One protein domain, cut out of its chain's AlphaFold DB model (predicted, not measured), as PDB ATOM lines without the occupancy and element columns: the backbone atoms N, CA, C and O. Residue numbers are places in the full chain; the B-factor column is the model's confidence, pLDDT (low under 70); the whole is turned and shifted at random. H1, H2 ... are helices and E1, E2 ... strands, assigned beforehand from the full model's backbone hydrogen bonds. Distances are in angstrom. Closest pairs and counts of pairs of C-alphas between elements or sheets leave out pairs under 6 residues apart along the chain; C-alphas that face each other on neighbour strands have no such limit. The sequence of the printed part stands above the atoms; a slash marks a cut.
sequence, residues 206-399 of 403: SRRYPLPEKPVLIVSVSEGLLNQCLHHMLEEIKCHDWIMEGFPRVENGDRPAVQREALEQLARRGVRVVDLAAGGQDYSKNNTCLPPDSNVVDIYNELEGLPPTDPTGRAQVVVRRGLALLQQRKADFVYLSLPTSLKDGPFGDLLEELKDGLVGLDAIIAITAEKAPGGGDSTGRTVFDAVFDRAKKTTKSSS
ATOM      1  N   SER A 206     212.388 169.780 138.724       78.25
ATOM      2  CA  SER A 206     211.818 169.490 137.399       78.25
ATOM      3  C   SER A 206     210.312 169.767 137.317       78.25
ATOM      4  O   SER A 206     209.644 169.343 136.375       78.25
ATOM      5  N   ARG A 207     209.748 170.460 138.314       85.88
ATOM      6  CA  ARG A 207     208.302 170.686 138.455       85.88
ATOM      7  C   ARG A 207     207.974 172.167 138.302       85.88
ATOM      8  O   ARG A 207     208.639 173.010 138.896       85.88
ATOM      9  N   ARG A 208     206.939 172.474 137.510       88.44
ATOM     10  CA  ARG A 208     206.453 173.842 137.256       88.44
ATOM     11  C   ARG A 208     205.323 174.206 138.215       88.44
ATOM     12  O   ARG A 208     204.348 173.464 138.338       88.44
ATOM     13  N   TYR A 209     205.431 175.385 138.811       91.25
ATOM     14  CA  TYR A 209     204.478 175.945 139.761       91.25
ATOM     15  C   TYR A 209     204.072 177.357 139.341       91.25
ATOM     16  O   TYR A 209     204.949 178.112 138.933       91.25
ATOM     17  N   PRO A 210     202.788 177.749 139.427       90.25
ATOM     18  CA  PRO A 210     202.418 179.150 139.245       90.25
ATOM     19  C   PRO A 210     203.067 180.015 140.333       90.25
ATOM     20  O   PRO A 210     203.406 179.516 141.411       90.25
ATOM     21  N   LEU A 211     203.219 181.312 140.063       89.19
ATOM     22  CA  LEU A 211     203.618 182.259 141.103       89.19
ATOM     23  C   LEU A 211     202.603 182.246 142.266       89.19
ATOM     24  O   LEU A 211     201.403 182.089 142.030       89.19
ATOM     25  N   PRO A 212     203.056 182.403 143.521       88.12
ATOM     26  CA  PRO A 212     202.150 182.478 144.657       88.12
ATOM     27  C   PRO A 212     201.342 183.786 144.614       88.12
ATOM     28  O   PRO A 212     201.911 184.871 144.587       88.12
ATOM     29  N   GLU A 213     200.010 183.681 144.632       86.94
ATOM     30  CA  GLU A 213     199.110 184.848 144.714       86.94
ATOM     31  C   GLU A 213     198.965 185.383 146.142       86.94
ATOM     32  O   GLU A 213     198.713 186.569 146.356       86.94
ATOM     33  N   LYS A 214     199.109 184.494 147.131       90.19
ATOM     34  CA  LYS A 214     199.126 184.845 148.551       90.19
ATOM     35  C   LYS A 214     200.560 185.001 149.041       90.19
ATOM     36  O   LYS A 214     201.423 184.252 148.576       90.19
ATOM     37  N   PRO A 215     200.807 185.885 150.024       93.44
ATOM     38  CA  PRO A 215     202.105 185.961 150.662       93.44
ATOM     39  C   PRO A 215     202.538 184.602 151.219       93.44
ATOM     40  O   PRO A 215     201.709 183.817 151.683       93.44
ATOM     41  N   VAL A 216     203.835 184.321 151.179       95.06
ATOM     42  CA  VAL A 216     204.417 183.073 151.682       95.06
ATOM     43  C   VAL A 216     205.411 183.381 152.790       95.06
ATOM     44  O   VAL A 216     206.252 184.267 152.647       95.06
ATOM     45  N   LEU A 217     205.362 182.590 153.860       94.94
ATOM     46  CA  LEU A 217     206.377 182.556 154.901       94.94
ATOM     47  C   LEU A 217     206.906 181.135 155.075       94.94
ATOM     48  O   LEU A 217     206.145 180.218 155.379       94.94
ATOM     49  N   ILE A 218     208.216 180.968 154.934       93.81
ATOM     50  CA  ILE A 218     208.918 179.730 155.264       93.81
ATOM     51  C   ILE A 218     209.861 180.007 156.431       93.81
ATOM     52  O   ILE A 218     210.675 180.923 156.361       93.81
ATOM     53  N   VAL A 219     209.779 179.200 157.485       91.81
ATOM     54  CA  VAL A 219     210.682 179.241 158.640       91.81
ATOM     55  C   VAL A 219     211.427 177.916 158.730       91.81
ATOM     56  O   VAL A 219     210.833 176.870 158.976       91.81
ATOM     57  N   SER A 220     212.737 177.956 158.517       90.00
ATOM     58  CA  SER A 220     213.630 176.808 158.623       90.00
ATOM     59  C   SER A 220     214.253 176.743 160.014       90.00
ATOM     60  O   SER A 220     214.916 177.687 160.451       90.00
ATOM     61  N   VAL A 221     214.060 175.616 160.697       88.12
ATOM     62  CA  VAL A 221     214.547 175.326 162.055       88.12
ATOM     63  C   VAL A 221     215.311 173.995 162.090       88.12
ATOM     64  O   VAL A 221     215.385 173.281 161.089       88.12
ATOM     65  N   SER A 222     215.908 173.640 163.232       86.12
ATOM     66  CA  SER A 222     216.503 172.308 163.412       86.12
ATOM     67  C   SER A 222     215.422 171.234 163.605       86.12
ATOM     68  O   SER A 222     214.307 171.529 164.033       86.12
ATOM     69  N   GLU A 223     215.743 169.967 163.326       85.56
ATOM     70  CA  GLU A 223     214.789 168.852 163.459       85.56
ATOM     71  C   GLU A 223     214.235 168.710 164.889       85.56
ATOM     72  O   GLU A 223     213.041 168.476 165.077       85.56
ATOM     73  N   GLY A 224     215.077 168.925 165.906       84.31
ATOM     74  CA  GLY A 224     214.650 168.921 167.308       84.31
ATOM     75  C   GLY A 224     213.615 170.007 167.615       84.31
ATOM     76  O   GLY A 224     212.610 169.729 168.270       84.31
ATOM     77  N   LEU A 225     213.817 171.216 167.081       84.50
ATOM     78  CA  LEU A 225     212.892 172.335 167.261       84.50
ATOM     79  C   LEU A 225     211.594 172.146 166.468       84.50
ATOM     80  O   LEU A 225     210.523 172.456 166.981       84.50
ATOM     81  N   LEU A 226     211.654 171.571 165.262       87.62
ATOM     82  CA  LEU A 226     210.452 171.234 164.490       87.62
ATOM     83  C   LEU A 226     209.537 170.279 165.270       87.62
ATOM     84  O   LEU A 226     208.323 170.484 165.319       87.62
ATOM     85  N   ASN A 227     210.115 169.262 165.917       85.25
ATOM     86  CA  ASN A 227     209.361 168.330 166.755       85.25
ATOM     87  C   ASN A 227     208.713 169.029 167.960       85.25
ATOM     88  O   ASN A 227     207.588 168.697 168.331       85.25
ATOM     89  N   GLN A 228     209.371 170.032 168.544       81.25
ATOM     90  CA  GLN A 228     208.778 170.844 169.612       81.25
ATOM     91  C   GLN A 228     207.627 171.708 169.095       81.25
ATOM     92  O   GLN A 228     206.544 171.670 169.679       81.25
ATOM     93  N   CYS A 229     207.802 172.408 167.968       81.50
ATOM     94  CA  CYS A 229     206.711 173.145 167.324       81.50
ATOM     95  C   CYS A 229     205.492 172.242 167.104       81.50
ATOM     96  O   CYS A 229     204.367 172.659 167.372       81.50
ATOM     97  N   LEU A 230     205.708 170.995 166.653       83.12
ATOM     98  CA  LEU A 230     204.635 170.033 166.356       83.12
ATOM     99  C   LEU A 230     203.777 169.746 167.579       83.12
ATOM    100  O   LEU A 230     202.563 169.625 167.446       83.12
ATOM    101  N   HIS A 231     204.383 169.673 168.760       80.75
ATOM    102  CA  HIS A 231     203.648 169.457 169.999       80.75
ATOM    103  C   HIS A 231     202.901 170.706 170.480       80.75
ATOM    104  O   HIS A 231     201.779 170.583 170.965       80.75
ATOM    105  N   HIS A 232     203.499 171.888 170.335       80.19
ATOM    106  CA  HIS A 232     202.982 173.136 170.907       80.19
ATOM    107  C   HIS A 232     201.969 173.875 170.022       80.19
ATOM    108  O   HIS A 232     201.136 174.605 170.551       80.19
ATOM    109  N   MET A 233     202.028 173.696 168.700       81.88
ATOM    110  CA  MET A 233     201.203 174.432 167.730       81.88
ATOM    111  C   MET A 233     200.190 173.533 167.003       81.88
ATOM    112  O   MET A 233     199.687 173.875 165.933       81.88
ATOM    113  N   LEU A 234     199.935 172.326 167.523       82.19
ATOM    114  CA  LEU A 234     199.173 171.292 166.816       82.19
ATOM    115  C   LEU A 234     197.738 171.721 166.480       82.19
ATOM    116  O   LEU A 234     197.205 171.330 165.438       82.19
ATOM    117  N   GLU A 235     197.104 172.495 167.360       81.31
ATOM    118  CA  GLU A 235     195.757 173.018 167.131       81.31
ATOM    119  C   GLU A 235     195.774 174.124 166.075       81.31
ATOM    120  O   GLU A 235     194.989 174.086 165.128       81.31
ATOM    121  N   GLU A 236     196.718 175.057 166.169       80.88
ATOM    122  CA  GLU A 236     196.878 176.161 165.228       80.88
ATOM    123  C   GLU A 236     197.161 175.649 163.817       80.88
ATOM    124  O   GLU A 236     196.533 176.121 162.872       80.88
ATOM    125  N   ILE A 237     198.025 174.640 163.677       81.31
ATOM    126  CA  ILE A 237     198.346 174.004 162.393       81.31
ATOM    127  C   ILE A 237     197.096 173.435 161.736       81.31
ATOM    128  O   ILE A 237     196.902 173.609 160.533       81.31
ATOM    129  N   LYS A 238     196.237 172.767 162.511       81.31
ATOM    130  CA  LYS A 238     194.984 172.202 161.998       81.31
ATOM    131  C   LYS A 238     193.984 173.292 161.627       81.31
ATOM    132  O   LYS A 238     193.327 173.176 160.599       81.31
ATOM    133  N   CYS A 239     193.873 174.334 162.448       84.00
ATOM    134  CA  CYS A 239     192.920 175.424 162.248       84.00
ATOM    135  C   CYS A 239     193.297 176.349 161.081       84.00
ATOM    136  O   CYS A 239     192.407 176.868 160.412       84.00
ATOM    137  N   HIS A 240     194.592 176.542 160.826       81.44
ATOM    138  CA  HIS A 240     195.106 177.490 159.832       81.44
ATOM    139  C   HIS A 240     195.780 176.809 158.630       81.44
ATOM    140  O   HIS A 240     196.342 177.492 157.775       81.44
ATOM    141  N   ASP A 241     195.724 175.473 158.560       84.06
ATOM    142  CA  ASP A 241     196.307 174.649 157.496       84.06
ATOM    143  C   ASP A 241     197.800 174.958 157.262       84.06
ATOM    144  O   ASP A 241     198.247 175.120 156.129       84.06
ATOM    145  N   TRP A 242     198.607 175.076 158.318       89.56
ATOM    146  CA  TRP A 242     200.047 175.322 158.166       89.56
ATOM    147  C   TRP A 242     200.789 174.076 157.677       89.56
ATOM    148  O   TRP A 242     200.417 172.940 157.976       89.56
ATOM    149  N   ILE A 243     201.863 174.277 156.916       90.75
ATOM    150  CA  ILE A 243     202.761 173.194 156.505       90.75
ATOM    151  C   ILE A 243     203.795 173.020 157.612       90.75
ATOM    152  O   ILE A 243     204.538 173.951 157.907       90.75
ATOM    153  N   MET A 244     203.868 171.837 158.219       88.62
ATOM    154  CA  MET A 244     204.892 171.565 159.220       88.62
ATOM    155  C   MET A 244     205.501 170.184 159.046       88.62
ATOM    156  O   MET A 244     204.991 169.183 159.546       88.62
ATOM    157  N   GLU A 245     206.575 170.134 158.263       85.81
ATOM    158  CA  GLU A 245     207.187 168.892 157.809       85.81
ATOM    159  C   GLU A 245     208.691 169.083 157.597       85.81
ATOM    160  O   GLU A 245     209.146 170.128 157.137       85.81
ATOM    161  N   GLY A 246     209.476 168.058 157.934       83.31
ATOM    162  CA  GLY A 246     210.893 168.013 157.587       83.31
ATOM    163  C   GLY A 246     211.094 167.384 156.211       83.31
ATOM    164  O   GLY A 246     210.560 166.300 155.947       83.31
ATOM    165  N   PHE A 247     211.900 168.024 155.368       78.38
ATOM    166  CA  PHE A 247     212.191 167.563 154.008       78.38
ATOM    167  C   PHE A 247     213.605 166.961 153.933       78.38
ATOM    168  O   PHE A 247     214.512 167.439 154.622       78.38
ATOM    169  N   PRO A 248     213.807 165.896 153.133       65.50
ATOM    170  CA  PRO A 248     215.101 165.227 153.030       65.50
ATOM    171  C   PRO A 248     216.158 166.137 152.400       65.50
ATOM    172  O   PRO A 248     215.857 166.965 151.534       65.50
ATOM    173  N   ARG A 249     217.422 165.929 152.786       58.72
ATOM    174  CA  ARG A 249     218.560 166.447 152.021       58.72
ATOM    175  C   ARG A 249     218.598 165.756 150.659       58.72
ATOM    176  O   ARG A 249     218.656 164.533 150.583       58.72
ATOM    177  N   VAL A 250     218.543 166.539 149.585       54.47
ATOM    178  CA  VAL A 250     218.776 166.027 148.228       54.47
ATOM    179  C   VAL A 250     220.273 165.724 148.107       54.47
ATOM    180  O   VAL A 250     221.080 166.553 148.516       54.47
ATOM    181  N   GLU A 251     220.645 164.563 147.556       46.72
ATOM    182  CA  GLU A 251     222.038 164.066 147.495       46.72
ATOM    183  C   GLU A 251     223.031 164.996 146.765       46.72
ATOM    184  O   GLU A 251     224.241 164.857 146.933       46.72
ATOM    185  N   ASN A 252     222.555 166.011 146.036       44.25
ATOM    186  CA  ASN A 252     223.396 167.060 145.458       44.25
ATOM    187  C   ASN A 252     223.703 168.182 146.463       44.25
ATOM    188  O   ASN A 252     223.316 169.332 146.253       44.25
ATOM    189  N   GLY A 253     224.443 167.825 147.516       41.12
ATOM    190  CA  GLY A 253     225.129 168.751 148.418       41.12
ATOM    191  C   GLY A 253     224.222 169.532 149.373       41.12
ATOM    192  O   GLY A 253     223.084 169.880 149.058       41.12
ATOM    193  N   ASP A 254     224.754 169.816 150.566       43.00
ATOM    194  CA  ASP A 254     224.159 170.745 151.535       43.00
ATOM    195  C   ASP A 254     223.659 171.998 150.801       43.00
ATOM    196  O   ASP A 254     224.330 172.471 149.889       43.00
ATOM    197  N   ARG A 255     222.448 172.474 151.112       53.97
ATOM    198  CA  ARG A 255     221.523 173.081 150.139       53.97
ATOM    199  C   ARG A 255     221.565 174.624 150.042       53.97
ATOM    200  O   ARG A 255     220.732 175.284 150.651       53.97
ATOM    201  N   PRO A 256     222.433 175.213 149.194       55.94
ATOM    202  CA  PRO A 256     222.192 176.539 148.606       55.94
ATOM    203  C   PRO A 256     221.600 176.541 147.191       55.94
ATOM    204  O   PRO A 256     221.015 177.546 146.817       55.94
ATOM    205  N   ALA A 257     221.720 175.477 146.387       64.31
ATOM    206  CA  ALA A 257     221.410 175.571 144.950       64.31
ATOM    207  C   ALA A 257     219.901 175.647 144.635       64.31
ATOM    208  O   ALA A 257     219.451 176.615 144.036       64.31
ATOM    209  N   VAL A 258     219.098 174.666 145.076       75.88
ATOM    210  CA  VAL A 258     217.650 174.615 144.753       75.88
ATOM    211  C   VAL A 258     216.870 175.759 145.405       75.88
ATOM    212  O   VAL A 258     215.984 176.330 144.777       75.88
ATOM    213  N   GLN A 259     217.191 176.098 146.660       79.06
ATOM    214  CA  GLN A 259     216.560 177.219 147.362       79.06
ATOM    215  C   GLN A 259     216.878 178.540 146.667       79.06
ATOM    216  O   GLN A 259     215.960 179.269 146.310       79.06
ATOM    217  N   ARG A 260     218.165 178.833 146.447       78.44
ATOM    218  CA  ARG A 260     218.585 180.076 145.795       78.44
ATOM    219  C   ARG A 260     217.962 180.203 144.415       78.44
ATOM    220  O   ARG A 260     217.424 181.252 144.104       78.44
ATOM    221  N   GLU A 261     217.959 179.124 143.640       81.00
ATOM    222  CA  GLU A 261     217.361 179.114 142.309       81.00
ATOM    223  C   GLU A 261     215.855 179.423 142.355       81.00
ATOM    224  O   GLU A 261     215.386 180.292 141.625       81.00
ATOM    225  N   ALA A 262     215.094 178.803 143.263       86.94
ATOM    226  CA  ALA A 262     213.668 179.099 143.414       86.94
ATOM    227  C   ALA A 262     213.411 180.563 143.827       86.94
ATOM    228  O   ALA A 262     212.531 181.221 143.268       86.94
ATOM    229  N   LEU A 263     214.190 181.088 144.778       86.81
ATOM    230  CA  LEU A 263     214.074 182.470 145.256       86.81
ATOM    231  C   LEU A 263     214.469 183.488 144.174       86.81
ATOM    232  O   LEU A 263     213.765 184.475 143.967       86.81
ATOM    233  N   GLU A 264     215.541 183.231 143.425       82.19
ATOM    234  CA  GLU A 264     215.955 184.063 142.292       82.19
ATOM    235  C   GLU A 264     214.918 184.041 141.165       82.19
ATOM    236  O   GLU A 264     214.626 185.080 140.568       82.19
ATOM    237  N   GLN A 265     214.320 182.881 140.883       86.56
ATOM    238  CA  GLN A 265     213.247 182.770 139.901       86.56
ATOM    239  C   GLN A 265     212.026 183.602 140.281       86.56
ATOM    240  O   GLN A 265     211.494 184.294 139.412       86.56
ATOM    241  N   LEU A 266     211.596 183.545 141.543       87.88
ATOM    242  CA  LEU A 266     210.503 184.365 142.065       87.88
ATOM    243  C   LEU A 266     210.824 185.858 141.904       87.88
ATOM    244  O   LEU A 266     210.026 186.610 141.341       87.88
ATOM    245  N   ALA A 267     212.019 186.278 142.322       83.56
ATOM    246  CA  ALA A 267     212.399 187.684 142.295       83.56
ATOM    247  C   ALA A 267     212.500 188.253 140.869       83.56
ATOM    248  O   ALA A 267     212.004 189.347 140.593       83.56
ATOM    249  N   ARG A 268     213.046 187.481 139.918       78.81
ATOM    250  CA  ARG A 268     213.083 187.843 138.485       78.81
ATOM    251  C   ARG A 268     211.690 187.967 137.856       78.81
ATOM    252  O   ARG A 268     211.550 188.576 136.800       78.81
ATOM    253  N   ARG A 269     210.668 187.399 138.498       84.31
ATOM    254  CA  ARG A 269     209.263 187.408 138.063       84.31
ATOM    255  C   ARG A 269     208.413 188.430 138.820       84.31
ATOM    256  O   ARG A 269     207.192 188.393 138.741       84.31
ATOM    257  N   GLY A 270     209.059 189.354 139.534       80.56
ATOM    258  CA  GLY A 270     208.400 190.466 140.215       80.56
ATOM    259  C   GLY A 270     207.882 190.146 141.618       80.56
ATOM    260  O   GLY A 270     207.307 191.026 142.251       80.56
ATOM    261  N   VAL A 271     208.108 188.934 142.134       87.06
ATOM    262  CA  VAL A 271     207.776 188.598 143.526       87.06
ATOM    263  C   VAL A 271     208.779 189.287 144.451       87.06
ATOM    264  O   VAL A 271     209.990 189.167 144.259       87.06
ATOM    265  N   ARG A 272     208.312 189.996 145.483       89.50
ATOM    266  CA  ARG A 272     209.202 190.648 146.457       89.50
ATOM    267  C   ARG A 272     209.702 189.619 147.463       89.50
ATOM    268  O   ARG A 272     209.067 189.375 148.490       89.50
ATOM    269  N   VAL A 273     210.820 188.990 147.123       89.69
ATOM    270  CA  VAL A 273     211.440 187.921 147.907       89.69
ATOM    271  C   VAL A 273     212.383 188.491 148.960       89.69
ATOM    272  O   VAL A 273     213.229 189.320 148.654       89.69
ATOM    273  N   VAL A 274     212.283 188.008 150.191       89.75
ATOM    274  CA  VAL A 274     213.222 188.296 151.276       89.75
ATOM    275  C   VAL A 274     213.730 186.974 151.837       89.75
ATOM    276  O   VAL A 274     212.945 186.104 152.198       89.75
ATOM    277  N   ASP A 275     215.049 186.834 151.924       87.56
ATOM    278  CA  ASP A 275     215.730 185.678 152.513       87.56
ATOM    279  C   ASP A 275     216.605 186.195 153.654       87.56
ATOM    280  O   ASP A 275     217.527 186.980 153.417       87.56
ATOM    281  N   LEU A 276     216.257 185.834 154.888       87.44
ATOM    282  CA  LEU A 276     216.937 186.266 156.106       87.44
ATOM    283  C   LEU A 276     217.490 185.048 156.833       87.44
ATOM    284  O   LEU A 276     216.767 184.105 157.149       87.44
ATOM    285  N   ALA A 277     218.768 185.108 157.186       86.62
ATOM    286  CA  ALA A 277     219.425 184.064 157.952       86.62
ATOM    287  C   ALA A 277     220.019 184.633 159.234       86.62
ATOM    288  O   ALA A 277     220.717 185.647 159.226       86.62
ATOM    289  N   ALA A 278     219.775 183.938 160.340       83.25
ATOM    290  CA  ALA A 278     220.324 184.304 161.634       83.25
ATOM    291  C   ALA A 278     221.815 183.924 161.759       83.25
ATOM    292  O   ALA A 278     222.509 184.471 162.614       83.25
ATOM    293  N   GLY A 279     222.341 183.029 160.912       69.75
ATOM    294  CA  GLY A 279     223.760 182.648 160.887       69.75
ATOM    295  C   GLY A 279     224.668 183.802 160.446       69.75
ATOM    296  O   GLY A 279     224.413 184.449 159.435       69.75
ATOM    297  N   GLY A 280     225.703 184.102 161.234       55.44
ATOM    298  CA  GLY A 280     226.606 185.227 160.989       55.44
ATOM    299  C   GLY A 280     227.683 184.925 159.944       55.44
ATOM    300  O   GLY A 280     228.344 183.896 160.026       55.44
ATOM    301  N   GLN A 281     227.889 185.907 159.064       45.91
ATOM    302  CA  GLN A 281     228.858 186.021 157.963       45.91
ATOM    303  C   GLN A 281     228.386 185.482 156.594       45.91
ATOM    304  O   GLN A 281     228.016 184.328 156.434       45.91
ATOM    305  N   ASP A 282     228.403 186.392 155.610       48.22
ATOM    306  CA  ASP A 282     228.164 186.233 154.161       48.22
ATOM    307  C   ASP A 282     226.728 186.107 153.605       48.22
ATOM    308  O   ASP A 282     226.562 186.098 152.384       48.22
ATOM    309  N   TYR A 283     225.666 186.140 154.416       50.19
ATOM    310  CA  TYR A 283     224.296 186.074 153.864       50.19
ATOM    311  C   TYR A 283     223.843 187.338 153.106       50.19
ATOM    312  O   TYR A 283     223.186 187.215 152.073       50.19
ATOM    313  N   SER A 284     224.246 188.542 153.535       46.66
ATOM    314  CA  SER A 284     223.900 189.797 152.837       46.66
ATOM    315  C   SER A 284     224.508 189.896 151.430       46.66
ATOM    316  O   SER A 284     223.918 190.520 150.552       46.66
ATOM    317  N   LYS A 285     225.650 189.237 151.182       44.97
ATOM    318  CA  LYS A 285     226.320 189.202 149.867       44.97
ATOM    319  C   LYS A 285     225.682 188.219 148.882       44.97
ATOM    320  O   LYS A 285     225.931 188.322 147.685       44.97
ATOM    321  N   ASN A 286     224.873 187.282 149.376       47.59
ATOM    322  CA  ASN A 286     224.256 186.227 148.570       47.59
ATOM    323  C   ASN A 286     222.799 186.524 148.189       47.59
ATOM    324  O   ASN A 286     222.240 185.807 147.360       47.59
ATOM    325  N   ASN A 287     222.184 187.563 148.764       53.19
ATOM    326  CA  ASN A 287     220.810 187.939 148.448       53.19
ATOM    327  C   ASN A 287     220.785 188.886 147.235       53.19
ATOM    328  O   ASN A 287     220.798 190.110 147.355       53.19
ATOM    329  N   THR A 288     220.830 188.301 146.038       51.28
ATOM    330  CA  THR A 288     221.049 189.014 144.767       51.28
ATOM    331  C   THR A 288     219.835 189.806 144.273       51.28
ATOM    332  O   THR A 288     219.946 190.513 143.270       51.28
ATOM    333  N   CYS A 289     218.676 189.708 144.933       55.31
ATOM    334  CA  CYS A 289     217.419 190.294 144.459       55.31
ATOM    335  C   CYS A 289     216.556 190.870 145.601       55.31
ATOM    336  O   CYS A 289     215.380 190.536 145.729       55.31
ATOM    337  N   LEU A 290     217.135 191.741 146.434       66.75
ATOM    338  CA  LEU A 290     216.393 192.408 147.507       66.75
ATOM    339  C   LEU A 290     215.290 193.332 146.954       66.75
ATOM    340  O   LEU A 290     215.558 194.100 146.023       66.75
ATOM    341  N   PRO A 291     214.074 193.333 147.536       68.25
ATOM    342  CA  PRO A 291     213.029 194.250 147.121       68.25
ATOM    343  C   PRO A 291     213.446 195.690 147.445       68.25
ATOM    344  O   PRO A 291     214.029 195.923 148.517       68.25
ATOM    345  N   PRO A 292     213.124 196.666 146.580       62.94
ATOM    346  CA  PRO A 292     213.275 198.074 146.931       62.94
ATOM    347  C   PRO A 292     212.482 198.380 148.216       62.94
ATOM    348  O   PRO A 292     211.422 197.802 148.448       62.94
ATOM    349  N   ASP A 293     213.028 199.242 149.078       65.19
ATOM    350  CA  ASP A 293     212.410 199.705 150.339       65.19
ATOM    351  C   ASP A 293     212.142 198.628 151.413       65.19
ATOM    352  O   ASP A 293     211.427 198.853 152.398       65.19
ATOM    353  N   SER A 294     212.752 197.449 151.262       68.06
ATOM    354  CA  SER A 294     212.644 196.344 152.222       68.06
ATOM    355  C   SER A 294     213.453 196.556 153.511       68.06
ATOM    356  O   SER A 294     213.285 195.791 154.456       68.06
ATOM    357  N   ASN A 295     214.324 197.573 153.581       79.44
ATOM    358  CA  ASN A 295     215.247 197.835 154.701       79.44
ATOM    359  C   ASN A 295     216.041 196.591 155.156       79.44
ATOM    360  O   ASN A 295     216.489 196.511 156.296       79.44
ATOM    361  N   VAL A 296     216.238 195.602 154.274       81.56
ATOM    362  CA  VAL A 296     216.934 194.350 154.620       81.56
ATOM    363  C   VAL A 296     218.391 194.600 155.004       81.56
ATOM    364  O   VAL A 296     218.922 193.925 155.880       81.56
ATOM    365  N   VAL A 297     219.016 195.623 154.419       80.81
ATOM    366  CA  VAL A 297     220.354 196.078 154.820       80.81
ATOM    367  C   VAL A 297     220.377 196.486 156.297       80.81
ATOM    368  O   VAL A 297     221.278 196.074 157.019       80.81
ATOM    369  N   ASP A 298     219.361 197.206 156.778       84.81
ATOM    370  CA  ASP A 298     219.271 197.611 158.186       84.81
ATOM    371  C   ASP A 298     219.079 196.404 159.111       84.81
ATOM    372  O   ASP A 298     219.653 196.365 160.198       84.81
ATOM    373  N   ILE A 299     218.329 195.389 158.663       87.38
ATOM    374  CA  ILE A 299     218.163 194.125 159.396       87.38
ATOM    375  C   ILE A 299     219.515 193.417 159.539       87.38
ATOM    376  O   ILE A 299     219.852 192.944 160.623       87.38
ATOM    377  N   TYR A 300     220.313 193.354 158.470       84.69
ATOM    378  CA  TYR A 300     221.649 192.763 158.545       84.69
ATOM    379  C   TYR A 300     222.610 193.589 159.400       84.69
ATOM    380  O   TYR A 300     223.364 192.995 160.163       84.69
ATOM    381  N   ASN A 301     222.541 194.922 159.362       85.25
ATOM    382  CA  ASN A 301     223.320 195.783 160.259       85.25
ATOM    383  C   ASN A 301     222.965 195.529 161.737       85.25
ATOM    384  O   ASN A 301     223.851 195.444 162.587       85.25
ATOM    385  N   GLU A 302     221.675 195.359 162.051       88.50
ATOM    386  CA  GLU A 302     221.203 194.972 163.388       88.50
ATOM    387  C   GLU A 302     221.746 193.590 163.791       88.50
ATOM    388  O   GLU A 302     222.259 193.421 164.898       88.50
ATOM    389  N   LEU A 303     221.715 192.614 162.875       86.94
ATOM    390  CA  LEU A 303     222.286 191.284 163.099       86.94
ATOM    391  C   LEU A 303     223.806 191.317 163.290       86.94
ATOM    392  O   LEU A 303     224.322 190.555 164.099       86.94
ATOM    393  N   GLU A 304     224.543 192.153 162.565       84.94
ATOM    394  CA  GLU A 304     225.995 192.314 162.734       84.94
ATOM    395  C   GLU A 304     226.354 192.946 164.086       84.94
ATOM    396  O   GLU A 304     227.411 192.647 164.640       84.94
ATOM    397  N   GLY A 305     225.448 193.747 164.656       85.88
ATOM    398  CA  GLY A 305     225.570 194.275 166.014       85.88
ATOM    399  C   GLY A 305     225.412 193.225 167.123       85.88
ATOM    400  O   GLY A 305     225.813 193.480 168.260       85.88
ATOM    401  N   LEU A 306     224.857 192.044 166.821       87.12
ATOM    402  CA  LEU A 306     224.649 190.964 167.789       87.12
ATOM    403  C   LEU A 306     225.809 189.952 167.786       87.12
ATOM    404  O   LEU A 306     226.222 189.497 166.712       87.12
ATOM    405  N   PRO A 307     226.286 189.494 168.964       84.81
ATOM    406  CA  PRO A 307     227.329 188.476 169.045       84.81
ATOM    407  C   PRO A 307     226.954 187.208 168.257       84.81
ATOM    408  O   PRO A 307     225.850 186.694 168.431       84.81
ATOM    409  N   PRO A 308     227.861 186.617 167.453       80.00
ATOM    410  CA  PRO A 308     227.597 185.343 166.770       80.00
ATOM    411  C   PRO A 308     227.253 184.189 167.726       80.00
ATOM    412  O   PRO A 308     226.637 183.205 167.327       80.00
ATOM    413  N   THR A 309     227.647 184.313 168.997       83.38
ATOM    414  CA  THR A 309     227.358 183.372 170.085       83.38
ATOM    415  C   THR A 309     225.972 183.542 170.707       83.38
ATOM    416  O   THR A 309     225.650 182.796 171.629       83.38
ATOM    417  N   ASP A 310     225.167 184.503 170.246       86.69
ATOM    418  CA  ASP A 310     223.785 184.716 170.683       86.69
ATOM    419  C   ASP A 310     222.788 184.211 169.620       86.69
ATOM    420  O   ASP A 310     222.233 184.996 168.846       86.69
ATOM    421  N   PRO A 311     222.557 182.887 169.522       86.00
ATOM    422  CA  PRO A 311     221.621 182.343 168.543       86.00
ATOM    423  C   PRO A 311     220.182 182.808 168.797       86.00
ATOM    424  O   PRO A 311     219.420 182.953 167.843       86.00
ATOM    425  N   THR A 312     219.809 183.069 170.053       88.19
ATOM    426  CA  THR A 312     218.449 183.466 170.435       88.19
ATOM    427  C   THR A 312     218.136 184.885 169.980       88.19
ATOM    428  O   THR A 312     217.153 185.080 169.266       88.19
ATOM    429  N   GLY A 313     218.972 185.869 170.326       89.44
ATOM    430  CA  GLY A 313     218.752 187.259 169.919       89.44
ATOM    431  C   GLY A 313     218.757 187.415 168.398       89.44
ATOM    432  O   GLY A 313     217.903 188.090 167.824       89.44
ATOM    433  N   ARG A 314     219.655 186.698 167.713       90.25
ATOM    434  CA  ARG A 314     219.720 186.694 166.243       90.25
ATOM    435  C   ARG A 314     218.473 186.071 165.609       90.25
ATOM    436  O   ARG A 314     217.967 186.604 164.623       90.25
ATOM    437  N   ALA A 315     217.951 184.980 166.176       89.75
ATOM    438  CA  ALA A 315     216.701 184.370 165.726       89.75
ATOM    439  C   ALA A 315     215.495 185.304 165.936       89.75
ATOM    440  O   ALA A 315     214.682 185.452 165.026       89.75
ATOM    441  N   GLN A 316     215.417 185.991 167.083       91.06
ATOM    442  CA  GLN A 316     214.362 186.970 167.369       91.06
ATOM    443  C   GLN A 316     214.338 188.111 166.349       91.06
ATOM    444  O   GLN A 316     213.269 188.454 165.848       91.06
ATOM    445  N   VAL A 317     215.497 188.674 165.988       91.56
ATOM    446  CA  VAL A 317     215.574 189.731 164.961       91.56
ATOM    447  C   VAL A 317     215.044 189.229 163.617       91.56
ATOM    448  O   VAL A 317     214.200 189.887 163.010       91.56
ATOM    449  N   VAL A 318     215.485 188.050 163.166       90.81
ATOM    450  CA  VAL A 318     215.049 187.464 161.886       90.81
ATOM    451  C   VAL A 318     213.539 187.217 161.860       90.81
ATOM    452  O   VAL A 318     212.884 187.606 160.895       90.81
ATOM    453  N   VAL A 319     212.973 186.634 162.923       92.00
ATOM    454  CA  VAL A 319     211.528 186.373 163.033       92.00
ATOM    455  C   VAL A 319     210.729 187.673 163.055       92.00
ATOM    456  O   VAL A 319     209.870 187.871 162.194       92.00
ATOM    457  N   ARG A 320     211.055 188.603 163.963       92.12
ATOM    458  CA  ARG A 320     210.361 189.898 164.098       92.12
ATOM    459  C   ARG A 320     210.355 190.681 162.800       92.12
ATOM    460  O   ARG A 320     209.313 191.151 162.343       92.12
ATOM    461  N   ARG A 321     211.538 190.853 162.209       92.38
ATOM    462  CA  ARG A 321     211.703 191.671 161.009       92.38
ATOM    463  C   ARG A 321     211.093 190.990 159.789       92.38
ATOM    464  O   ARG A 321     210.427 191.663 159.011       92.38
ATOM    465  N   GLY A 322     211.245 189.673 159.658       91.44
ATOM    466  CA  GLY A 322     210.619 188.887 158.596       91.44
ATOM    467  C   GLY A 322     209.093 188.983 158.599       91.44
ATOM    468  O   GLY A 322     208.491 189.298 157.572       91.44
ATOM    469  N   LEU A 323     208.469 188.791 159.765       92.12
ATOM    470  CA  LEU A 323     207.020 188.933 159.937       92.12
ATOM    471  C   LEU A 323     206.545 190.355 159.635       92.12
ATOM    472  O   LEU A 323     205.583 190.541 158.888       92.12
ATOM    473  N   ALA A 324     207.253 191.365 160.149       92.19
ATOM    474  CA  ALA A 324     206.919 192.763 159.902       92.19
ATOM    475  C   ALA A 324     206.931 193.105 158.402       92.19
ATOM    476  O   ALA A 324     206.077 193.864 157.945       92.19
ATOM    477  N   LEU A 325     207.853 192.534 157.618       91.75
ATOM    478  CA  LEU A 325     207.904 192.749 156.169       91.75
ATOM    479  C   LEU A 325     206.678 192.183 155.445       91.75
ATOM    480  O   LEU A 325     206.164 192.843 154.540       91.75
ATOM    481  N   LEU A 326     206.166 191.020 155.858       90.00
ATOM    482  CA  LEU A 326     204.917 190.468 155.319       90.00
ATOM    483  C   LEU A 326     203.706 191.305 155.730       90.00
ATOM    484  O   LEU A 326     202.905 191.698 154.883       90.00
ATOM    485  N   GLN A 327     203.596 191.636 157.018       90.62
ATOM    486  CA  GLN A 327     202.476 192.409 157.565       90.62
ATOM    487  C   GLN A 327     202.380 193.808 156.939       90.62
ATOM    488  O   GLN A 327     201.290 194.291 156.638       90.62
ATOM    489  N   GLN A 328     203.524 194.445 156.680       91.25
ATOM    490  CA  GLN A 328     203.613 195.748 156.013       91.25
ATOM    491  C   GLN A 328     203.508 195.651 154.485       91.25
ATOM    492  O   GLN A 328     203.627 196.671 153.806       91.25
ATOM    493  N   ARG A 329     203.318 194.444 153.929       89.19
ATOM    494  CA  ARG A 329     203.314 194.172 152.485       89.19
ATOM    495  C   ARG A 329     204.553 194.724 151.783       89.19
ATOM    496  O   ARG A 329     204.446 195.252 150.680       89.19
ATOM    497  N   LYS A 330     205.718 194.630 152.423       89.50
ATOM    498  CA  LYS A 330     207.032 194.948 151.840       89.50
ATOM    499  C   LYS A 330     207.706 193.725 151.216       89.50
ATOM    500  O   LYS A 330     208.651 193.880 150.450       89.50
ATOM    501  N   ALA A 331     207.197 192.533 151.516       90.88
ATOM    502  CA  ALA A 331     207.579 191.275 150.894       90.88
ATOM    503  C   ALA A 331     206.326 190.461 150.545       90.88
ATOM    504  O   ALA A 331     205.316 190.544 151.243       90.88
ATOM    505  N   ASP A 332     206.422 189.672 149.479       92.12
ATOM    506  CA  ASP A 332     205.417 188.684 149.070       92.12
ATOM    507  C   ASP A 332     205.879 187.262 149.414       92.12
ATOM    508  O   ASP A 332     205.070 186.357 149.578       92.12
ATOM    509  N   PHE A 333     207.189 187.049 149.549       93.62
ATOM    510  CA  PHE A 333     207.762 185.754 149.890       93.62
ATOM    511  C   PHE A 333     208.900 185.956 150.882       93.62
ATOM    512  O   PHE A 333     209.885 186.613 150.557       93.62
ATOM    513  N   VAL A 334     208.783 185.399 152.084       92.81
ATOM    514  CA  VAL A 334     209.804 185.506 153.128       92.81
ATOM    515  C   VAL A 334     210.312 184.121 153.503       92.81
ATOM    516  O   VAL A 334     209.533 183.241 153.862       92.81
ATOM    517  N   TYR A 335     211.625 183.937 153.437       92.19
ATOM    518  CA  TYR A 335     212.327 182.745 153.895       92.19
ATOM    519  C   TYR A 335     213.205 183.112 155.092       92.19
ATOM    520  O   TYR A 335     214.052 183.997 154.999       92.19
ATOM    521  N   LEU A 336     212.992 182.454 156.229       91.12
ATOM    522  CA  LEU A 336     213.709 182.695 157.478       91.12
ATOM    523  C   LEU A 336     214.519 181.459 157.854       91.12
ATOM    524  O   LEU A 336     213.955 180.387 158.042       91.12
ATOM    525  N   SER A 337     215.829 181.608 158.018       88.56
ATOM    526  CA  SER A 337     216.719 180.532 158.466       88.56
ATOM    527  C   SER A 337     217.167 180.776 159.905       88.56
ATOM    528  O   SER A 337     217.953 181.694 160.166       88.56
ATOM    529  N   LEU A 338     216.680 179.962 160.845       88.06
ATOM    530  CA  LEU A 338     217.065 180.043 162.257       88.06
ATOM    531  C   LEU A 338     218.342 179.230 162.541       88.06
ATOM    532  O   LEU A 338     218.635 178.270 161.826       88.06
ATOM    533  N   PRO A 339     219.133 179.587 163.575       82.56
ATOM    534  CA  PRO A 339     220.384 178.896 163.868       82.56
ATOM    535  C   PRO A 339     220.133 177.455 164.314       82.56
ATOM    536  O   PRO A 339     219.322 177.205 165.202       82.56
ATOM    537  N   THR A 340     220.904 176.502 163.787       80.00
ATOM    538  CA  THR A 340     220.851 175.097 164.233       80.00
ATOM    539  C   THR A 340     221.328 174.909 165.675       80.00
ATOM    540  O   THR A 340     220.965 173.929 166.319       80.00
ATOM    541  N   SER A 341     222.120 175.854 166.195       78.00
ATOM    542  CA  SER A 341     222.606 175.898 167.578       78.00
ATOM    543  C   SER A 341     221.587 176.442 168.585       78.00
ATOM    544  O   SER A 341     221.885 176.480 169.783       78.00
ATOM    545  N   LEU A 342     220.413 176.889 168.125       80.56
ATOM    546  CA  LEU A 342     219.349 177.378 168.993       80.56
ATOM    547  C   LEU A 342     218.841 176.231 169.881       80.56
ATOM    548  O   LEU A 342     218.472 175.167 169.391       80.56
ATOM    549  N   LYS A 343     218.884 176.445 171.200       75.25
ATOM    550  CA  LYS A 343     218.525 175.441 172.211       75.25
ATOM    551  C   LYS A 343     217.045 175.529 172.583       75.25
ATOM    552  O   LYS A 343     216.456 176.603 172.525       75.25
ATOM    553  N   ASP A 344     216.517 174.420 173.088       67.12
ATOM    554  CA  ASP A 344     215.100 174.216 173.421       67.12
ATOM    555  C   ASP A 344     214.515 175.250 174.401       67.12
ATOM    556  O   ASP A 344     213.419 175.752 174.194       67.12
ATOM    557  N   GLY A 345     215.245 175.620 175.462       71.94
ATOM    558  CA  GLY A 345     214.741 176.566 176.471       71.94
ATOM    559  C   GLY A 345     214.438 177.962 175.897       71.94
ATOM    560  O   GLY A 345     213.287 178.385 175.921       71.94
ATOM    561  N   PRO A 346     215.439 178.667 175.334       68.94
ATOM    562  CA  PRO A 346     215.242 179.968 174.683       68.94
ATOM    563  C   PRO A 346     214.313 179.946 173.462       68.94
ATOM    564  O   PRO A 346     213.868 181.001 173.014       68.94
ATOM    565  N   PHE A 347     214.042 178.767 172.898       73.81
ATOM    566  CA  PHE A 347     213.104 178.616 171.794       73.81
ATOM    567  C   PHE A 347     211.645 178.770 172.235       73.81
ATOM    568  O   PHE A 347     210.843 179.214 171.428       73.81
ATOM    569  N   GLY A 348     211.302 178.481 173.496       76.69
ATOM    570  CA  GLY A 348     209.931 178.627 174.003       76.69
ATOM    571  C   GLY A 348     209.387 180.055 173.866       76.69
ATOM    572  O   GLY A 348     208.322 180.250 173.292       76.69
ATOM    573  N   ASP A 349     210.156 181.059 174.297       79.56
ATOM    574  CA  ASP A 349     209.757 182.470 174.171       79.56
ATOM    575  C   ASP A 349     209.651 182.904 172.699       79.56
ATOM    576  O   ASP A 349     208.745 183.642 172.314       79.56
ATOM    577  N   LEU A 350     210.568 182.419 171.855       83.31
ATOM    578  CA  LEU A 350     210.532 182.671 170.414       83.31
ATOM    579  C   LEU A 350     209.329 181.992 169.746       83.31
ATOM    580  O   LEU A 350     208.803 182.516 168.771       83.31
ATOM    581  N   LEU A 351     208.915 180.827 170.243       81.44
ATOM    582  CA  LEU A 351     207.805 180.054 169.706       81.44
ATOM    583  C   LEU A 351     206.469 180.748 169.959       81.44
ATOM    584  O   LEU A 351     205.656 180.803 169.042       81.44
ATOM    585  N   GLU A 352     206.262 181.300 171.155       83.44
ATOM    586  CA  GLU A 352     205.075 182.114 171.453       83.44
ATOM    587  C   GLU A 352     205.047 183.374 170.587       83.44
ATOM    588  O   GLU A 352     204.031 183.698 169.982       83.44
ATOM    589  N   GLU A 353     206.191 184.036 170.417       84.25
ATOM    590  CA  GLU A 353     206.273 185.196 169.535       84.25
ATOM    591  C   GLU A 353     205.994 184.845 168.064       84.25
ATOM    592  O   GLU A 353     205.272 185.556 167.360       84.25
ATOM    593  N   LEU A 354     206.558 183.731 167.591       84.88
ATOM    594  CA  LEU A 354     206.298 183.216 166.256       84.88
ATOM    595  C   LEU A 354     204.809 182.891 166.109       84.88
ATOM    596  O   LEU A 354     204.193 183.302 165.134       84.88
ATOM    597  N   LYS A 355     204.212 182.206 167.086       85.12
ATOM    598  CA  LYS A 355     202.784 181.886 167.117       85.12
ATOM    599  C   LYS A 355     201.930 183.145 166.995       85.12
ATOM    600  O   LYS A 355     201.112 183.214 166.081       85.12
ATOM    601  N   ASP A 356     202.157 184.140 167.845       86.38
ATOM    602  CA  ASP A 356     201.401 185.395 167.853       86.38
ATOM    603  C   ASP A 356     201.532 186.159 166.531       86.38
ATOM    604  O   ASP A 356     200.571 186.761 166.052       86.38
ATOM    605  N   GLY A 357     202.712 186.118 165.911       84.69
ATOM    606  CA  GLY A 357     202.955 186.759 164.622       84.69
ATOM    607  C   GLY A 357     202.374 186.015 163.416       84.69
ATOM    608  O   GLY A 357     202.061 186.645 162.402       84.69
ATOM    609  N   LEU A 358     202.247 184.688 163.508       86.75
ATOM    610  CA  LEU A 358     201.699 183.829 162.457       86.75
ATOM    611  C   LEU A 358     200.168 183.764 162.494       86.75
ATOM    612  O   LEU A 358     199.525 183.702 161.443       86.75
ATOM    613  N   VAL A 359     199.569 183.746 163.686       84.25
ATOM    614  CA  VAL A 359     198.114 183.667 163.846       84.25
ATOM    615  C   VAL A 359     197.462 184.923 163.259       84.25
ATOM    616  O   VAL A 359     197.806 186.052 163.592       84.25
ATOM    617  N   GLY A 360     196.501 184.720 162.355       82.69
ATOM    618  CA  GLY A 360     195.801 185.808 161.663       82.69
ATOM    619  C   GLY A 360     196.548 186.403 160.464       82.69
ATOM    620  O   GLY A 360     195.998 187.273 159.786       82.69
ATOM    621  N   LEU A 361     197.759 185.929 160.152       87.00
ATOM    622  CA  LEU A 361     198.458 186.310 158.931       87.00
ATOM    623  C   LEU A 361     197.804 185.614 157.724       87.00
ATOM    624  O   LEU A 361     197.798 184.387 157.638       87.00
ATOM    625  N   ASP A 362     197.274 186.387 156.772       89.38
ATOM    626  CA  ASP A 362     196.755 185.853 155.501       89.38
ATOM    627  C   ASP A 362     197.917 185.502 154.559       89.38
ATOM    628  O   ASP A 362     198.214 186.207 153.594       89.38
ATOM    629  N   ALA A 363     198.621 184.426 154.902       91.38
ATOM    630  CA  ALA A 363     199.782 183.917 154.191       91.38
ATOM    631  C   ALA A 363     199.801 182.384 154.204       91.38
ATOM    632  O   ALA A 363     199.231 181.729 155.076       91.38
ATOM    633  N   ILE A 364     200.505 181.799 153.240       93.50
ATOM    634  CA  ILE A 364     200.858 180.381 153.262       93.50
ATOM    635  C   ILE A 364     202.076 180.232 154.166       93.50
ATOM    636  O   ILE A 364     203.140 180.776 153.871       93.50
ATOM    637  N   ILE A 365     201.914 179.493 155.258       93.50
ATOM    638  CA  ILE A 365     202.937 179.340 156.292       93.50
ATOM    639  C   ILE A 365     203.509 177.925 156.237       93.50
ATOM    640  O   ILE A 365     202.761 176.943 156.237       93.50
ATOM    641  N   ALA A 366     204.838 177.833 156.211       92.88
ATOM    642  CA  ALA A 366     205.573 176.587 156.346       92.88
ATOM    643  C   ALA A 366     206.655 176.690 157.426       92.88
ATOM    644  O   ALA A 366     207.514 177.566 157.360       92.88
ATOM    645  N   ILE A 367     206.659 175.763 158.381       90.81
ATOM    646  CA  ILE A 367     207.763 175.554 159.320       90.81
ATOM    647  C   ILE A 367     208.428 174.230 158.943       90.81
ATOM    648  O   ILE A 367     207.780 173.187 158.871       90.81
ATOM    649  N   THR A 368     209.718 174.265 158.642       90.44
ATOM    650  CA  THR A 368     210.444 173.136 158.055       90.44
ATOM    651  C   THR A 368     211.747 172.872 158.790       90.44
ATOM    652  O   THR A 368     212.324 173.771 159.394       90.44
ATOM    653  N   ALA A 369     212.242 171.642 158.691       86.56
ATOM    654  CA  ALA A 369     213.596 171.288 159.097       86.56
ATOM    655  C   ALA A 369     214.289 170.438 158.033       86.56
ATOM    656  O   ALA A 369     213.644 169.765 157.222       86.56
ATOM    657  N   GLU A 370     215.617 170.456 158.066       74.00
ATOM    658  CA  GLU A 370     216.438 169.518 157.311       74.00
ATOM    659  C   GLU A 370     216.429 168.151 157.998       74.00
ATOM    660  O   GLU A 370     216.836 168.040 159.154       74.00
ATOM    661  N   LYS A 371     216.013 167.102 157.281       69.62
ATOM    662  CA  LYS A 371     216.184 165.719 157.746       69.62
ATOM    663  C   LYS A 371     217.539 165.172 157.309       69.62
ATOM    664  O   LYS A 371     217.940 165.351 156.154       69.62
ATOM    665  N   ALA A 372     218.222 164.471 158.216       59.59
ATOM    666  CA  ALA A 372     219.444 163.740 157.890       59.59
ATOM    667  C   ALA A 372     219.193 162.720 156.754       59.59
ATOM    668  O   ALA A 372     218.101 162.151 156.673       59.59
ATOM    669  N   PRO A 373     220.175 162.465 155.869       53.56
ATOM    670  CA  PRO A 373     220.035 161.448 154.835       53.56
ATOM    671  C   PRO A 373     219.972 160.061 155.492       53.56
ATOM    672  O   PRO A 373     220.962 159.567 156.025       53.56
ATOM    673  N   GLY A 374     218.789 159.444 155.491       49.59
ATOM    674  CA  GLY A 374     218.588 158.118 156.071       49.59
ATOM    675  C   GLY A 374     217.162 157.586 155.926       49.59
ATOM    676  O   GLY A 374     216.255 158.043 156.611       49.59
ATOM    677  N   GLY A 375     216.998 156.562 155.080       46.22
ATOM    678  CA  GLY A 375     215.943 155.549 155.210       46.22
ATOM    679  C   GLY A 375     214.554 155.892 154.664       46.22
ATOM    680  O   GLY A 375     213.582 155.884 155.411       46.22
ATOM    681  N   GLY A 376     214.440 156.100 153.354       44.12
ATOM    682  CA  GLY A 376     213.161 156.140 152.643       44.12
ATOM    683  C   GLY A 376     213.328 156.790 151.279       44.12
ATOM    684  O   GLY A 376     214.105 157.731 151.157       44.12
ATOM    685  N   ASP A 377     212.633 156.266 150.270       45.03
ATOM    686  CA  ASP A 377     212.641 156.761 148.892       45.03
ATOM    687  C   ASP A 377     212.384 158.277 148.895       45.03
ATOM    688  O   ASP A 377     211.271 158.743 149.164       45.03
ATOM    689  N   SER A 378     213.446 159.073 148.741       53.41
ATOM    690  CA  SER A 378     213.312 160.520 148.803       53.41
ATOM    691  C   SER A 378     212.534 160.909 147.555       53.41
ATOM    692  O   SER A 378     213.022 160.785 146.435       53.41
ATOM    693  N   THR A 379     211.306 161.392 147.723       60.00
ATOM    694  CA  THR A 379     210.446 161.812 146.600       60.00
ATOM    695  C   THR A 379     211.035 162.989 145.797       60.00
ATOM    696  O   THR A 379     210.392 163.513 144.882       60.00
ATOM    697  N   GLY A 380     212.230 163.476 146.168       67.81
ATOM    698  CA  GLY A 380     212.836 164.699 145.653       67.81
ATOM    699  C   GLY A 380     211.953 165.926 145.885       67.81
ATOM    700  O   GLY A 380     212.076 166.913 145.160       67.81
ATOM    701  N   ARG A 381     210.985 165.841 146.808       78.56
ATOM    702  CA  ARG A 381     210.109 166.950 147.187       78.56
ATOM    703  C   ARG A 381     210.775 167.823 148.230       78.56
ATOM    704  O   ARG A 381     211.580 167.383 149.046       78.56
ATOM    705  N   THR A 382     210.394 169.082 148.187       85.88
ATOM    706  CA  THR A 382     210.993 170.176 148.922       85.88
ATOM    707  C   THR A 382     209.897 171.008 149.576       85.88
ATOM    708  O   THR A 382     208.735 170.938 149.174       85.88
ATOM    709  N   VAL A 383     210.268 171.855 150.538       88.25
ATOM    710  CA  VAL A 383     209.324 172.810 151.142       88.25
ATOM    711  C   VAL A 383     208.639 173.699 150.095       88.25
ATOM    712  O   VAL A 383     207.454 173.991 150.226       88.25
ATOM    713  N   PHE A 384     209.337 174.053 149.009       90.56
ATOM    714  CA  PHE A 384     208.760 174.826 147.909       90.56
ATOM    715  C   PHE A 384     207.661 174.049 147.179       90.56
ATOM    716  O   PHE A 384     206.623 174.631 146.883       90.56
ATOM    717  N   ASP A 385     207.834 172.741 146.947       89.81
ATOM    718  CA  ASP A 385     206.784 171.915 146.333       89.81
ATOM    719  C   ASP A 385     205.511 171.937 147.192       89.81
ATOM    720  O   ASP A 385     204.417 172.123 146.665       89.81
ATOM    721  N   ALA A 386     205.646 171.801 148.516       89.88
ATOM    722  CA  ALA A 386     204.509 171.814 149.438       89.88
ATOM    723  C   ALA A 386     203.804 173.180 149.481       89.88
ATOM    724  O   ALA A 386     202.576 173.252 149.399       89.88
ATOM    725  N   VAL A 387     204.580 174.264 149.571       92.12
ATOM    726  CA  VAL A 387     204.074 175.644 149.578       92.12
ATOM    727  C   VAL A 387     203.341 175.970 148.279       92.12
ATOM    728  O   VAL A 387     202.220 176.480 148.313       92.12
ATOM    729  N   PHE A 388     203.930 175.650 147.128       91.56
ATOM    730  CA  PHE A 388     203.323 175.958 145.838       91.56
ATOM    731  C   PHE A 388     202.123 175.053 145.516       91.56
ATOM    732  O   PHE A 388     201.125 175.533 144.973       91.56
ATOM    733  N   ASP A 389     202.152 173.773 145.909       89.75
ATOM    734  CA  ASP A 389     200.976 172.893 145.826       89.75
ATOM    735  C   ASP A 389     199.811 173.455 146.660       89.75
ATOM    736  O   ASP A 389     198.650 173.395 146.239       89.75
ATOM    737  N   ARG A 390     200.102 174.036 147.832       87.38
ATOM    738  CA  ARG A 390     199.090 174.690 148.669       87.38
ATOM    739  C   ARG A 390     198.546 175.960 148.021       87.38
ATOM    740  O   ARG A 390     197.325 176.113 147.966       87.38
ATOM    741  N   ALA A 391     199.416 176.805 147.470       80.88
ATOM    742  CA  ALA A 391     199.017 178.024 146.761       80.88
ATOM    743  C   ALA A 391     198.034 177.738 145.613       80.88
ATOM    744  O   ALA A 391     197.089 178.493 145.382       80.88
ATOM    745  N   LYS A 392     198.208 176.596 144.938       78.06
ATOM    746  CA  LYS A 392     197.317 176.126 143.870       78.06
ATOM    747  C   LYS A 392     195.949 175.641 144.368       78.06
ATOM    748  O   LYS A 392     194.963 175.699 143.633       78.06
ATOM    749  N   LYS A 393     195.862 175.106 145.589       70.44
ATOM    750  CA  LYS A 393     194.583 174.665 146.178       70.44
ATOM    751  C   LYS A 393     193.716 175.858 146.566       70.44
ATOM    752  O   LYS A 393     192.521 175.840 146.289       70.44
ATOM    753  N   THR A 394     194.324 176.898 147.136       59.62
ATOM    754  CA  THR A 394     193.614 178.118 147.550       59.62
ATOM    755  C   THR A 394     192.987 178.879 146.380       59.62
ATOM    756  O   THR A 394     191.905 179.435 146.538       59.62
ATOM    757  N   THR A 395     193.608 178.846 145.199       57.88
ATOM    758  CA  THR A 395     193.076 179.445 143.959       57.88
ATOM    759  C   THR A 395     191.883 178.681 143.389       57.88
ATOM    760  O   THR A 395     190.948 179.278 142.869       57.88
ATOM    761  N   LYS A 396     191.870 177.348 143.505       53.31
ATOM    762  CA  LYS A 396     190.724 176.536 143.065       53.31
ATOM    763  C   LYS A 396     189.531 176.601 144.018       53.31
ATOM    764  O   LYS A 396     188.409 176.376 143.585       53.31
ATOM    765  N   SER A 397     189.752 176.882 145.304       48.41
ATOM    766  CA  SER A 397     188.656 177.067 146.265       48.41
ATOM    767  C   SER A 397     188.023 178.460 146.213       48.41
ATOM    768  O   SER A 397     186.925 178.626 146.731       48.41
ATOM    769  N   SER A 398     188.691 179.458 145.618       43.91
ATOM    770  CA  SER A 398     188.135 180.805 145.417       43.91
ATOM    771  C   SER A 398     187.347 180.953 144.110       43.91
ATOM    772  O   SER A 398     186.550 181.881 143.995       43.91
ATOM    773  N   SER A 399     187.488 180.024 143.157       37.97
ATOM    774  CA  SER A 399     186.579 179.885 142.015       37.97
ATOM    775  C   SER A 399     185.321 179.110 142.431       37.97
ATOM    776  O   SER A 399     185.162 177.938 142.095       37.97
TER     777      SER A 399
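Overview. This is residues 206 to 399 of the 403 residues of the protein "HD domain-containing protein" of Aspergillus candidus (UniProt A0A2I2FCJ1). One twisted sheet of five parallel strands is the core, sandwiched in three layers: H1 and H6 cover one face, H3 and H8 the other. H7 packs on H1 and H6, H5 packs on H6, and short E1 packs on H8. The printed part has 194 residues with eight named helices and six named strands, in the order E1 E2 H1 H2 E3 H3 E4 H4 H5 H6 E5 H7 E6 H8; the sheet's order is E3 E6 E2 E5 E4, and the class is mixed, helices and strands. It is compact, radius of gyration of the C-alphas 16.0 A, spanning 47 by 40 by 37 A.

Arrangement. Start at E1, residues 207 to 210, which pairs with no named strand; its closest C-alpha to H8, residues 383 to 398, is Tyr 209, 6.2 A from that of Phe 388. Next find E2, residues 216 to 221, with neighbours E6, residues 364 to 371, and E5, residues 333 to 337: N 219 and O 366, and N 218 and O 334, are each 2.8 A apart, within hydrogen-bond range. The edge strands are E3, residues 243 to 248, beside E6 with N 243 and O 365 at 2.9 A, and E4, residues 273 to 277, beside E5 with N 274 and O 333 at 2.8 A. H1, residues 223 to 232, is on the sheet at a height of 9.1 A; H2, residues 234 to 240, only grazes it. On the opposite face from H1 are H3, residues 257 to 268, and H8, close but not clearly touching: the C-alphas of Ala 262 and Phe 384 are 7.9 A apart. H4, residues 283 to 286, and H5, residues 296 to 304, only graze the sheet. H6, residues 311 to 327, lies over E5 and E4 on the same face as H1, and forms a helical hairpin with H5 at a shallow tilt of 13 degrees; closest are C-alphas 303 and 314, 6.1 A. H7, residues 344 to 358, touches H6 at C-alphas 346 and 312, 6.4 A. Every O i to N i+4 pair is within hydrogen-bond range in H1, H2, H3, H5 and H6, with 8 of 11 in H7 and 10 of 12 in H8; H4 is too short for one.

Along the chain. Find C-alpha 207 at (208.302, 170.686, 138.455), where E1 begins. H6 runs 24.3 A, H8 23.4 A, E6 21.7 A and H7 19.8 A. H8 ends at C-alpha 398, (188.135, 180.805, 145.417).

Size, cuts and confidence. The C-alphas farthest apart, of Pro 307 and Ser 399, are 49.6 A apart. The printed part has no cut; the link from E6 to H8 is long, 11 residues. Mean pLDDT of the printed part is 79.0; 44 residues are under 70, among them 248 to 257, 279 to 294 and 371 to 380.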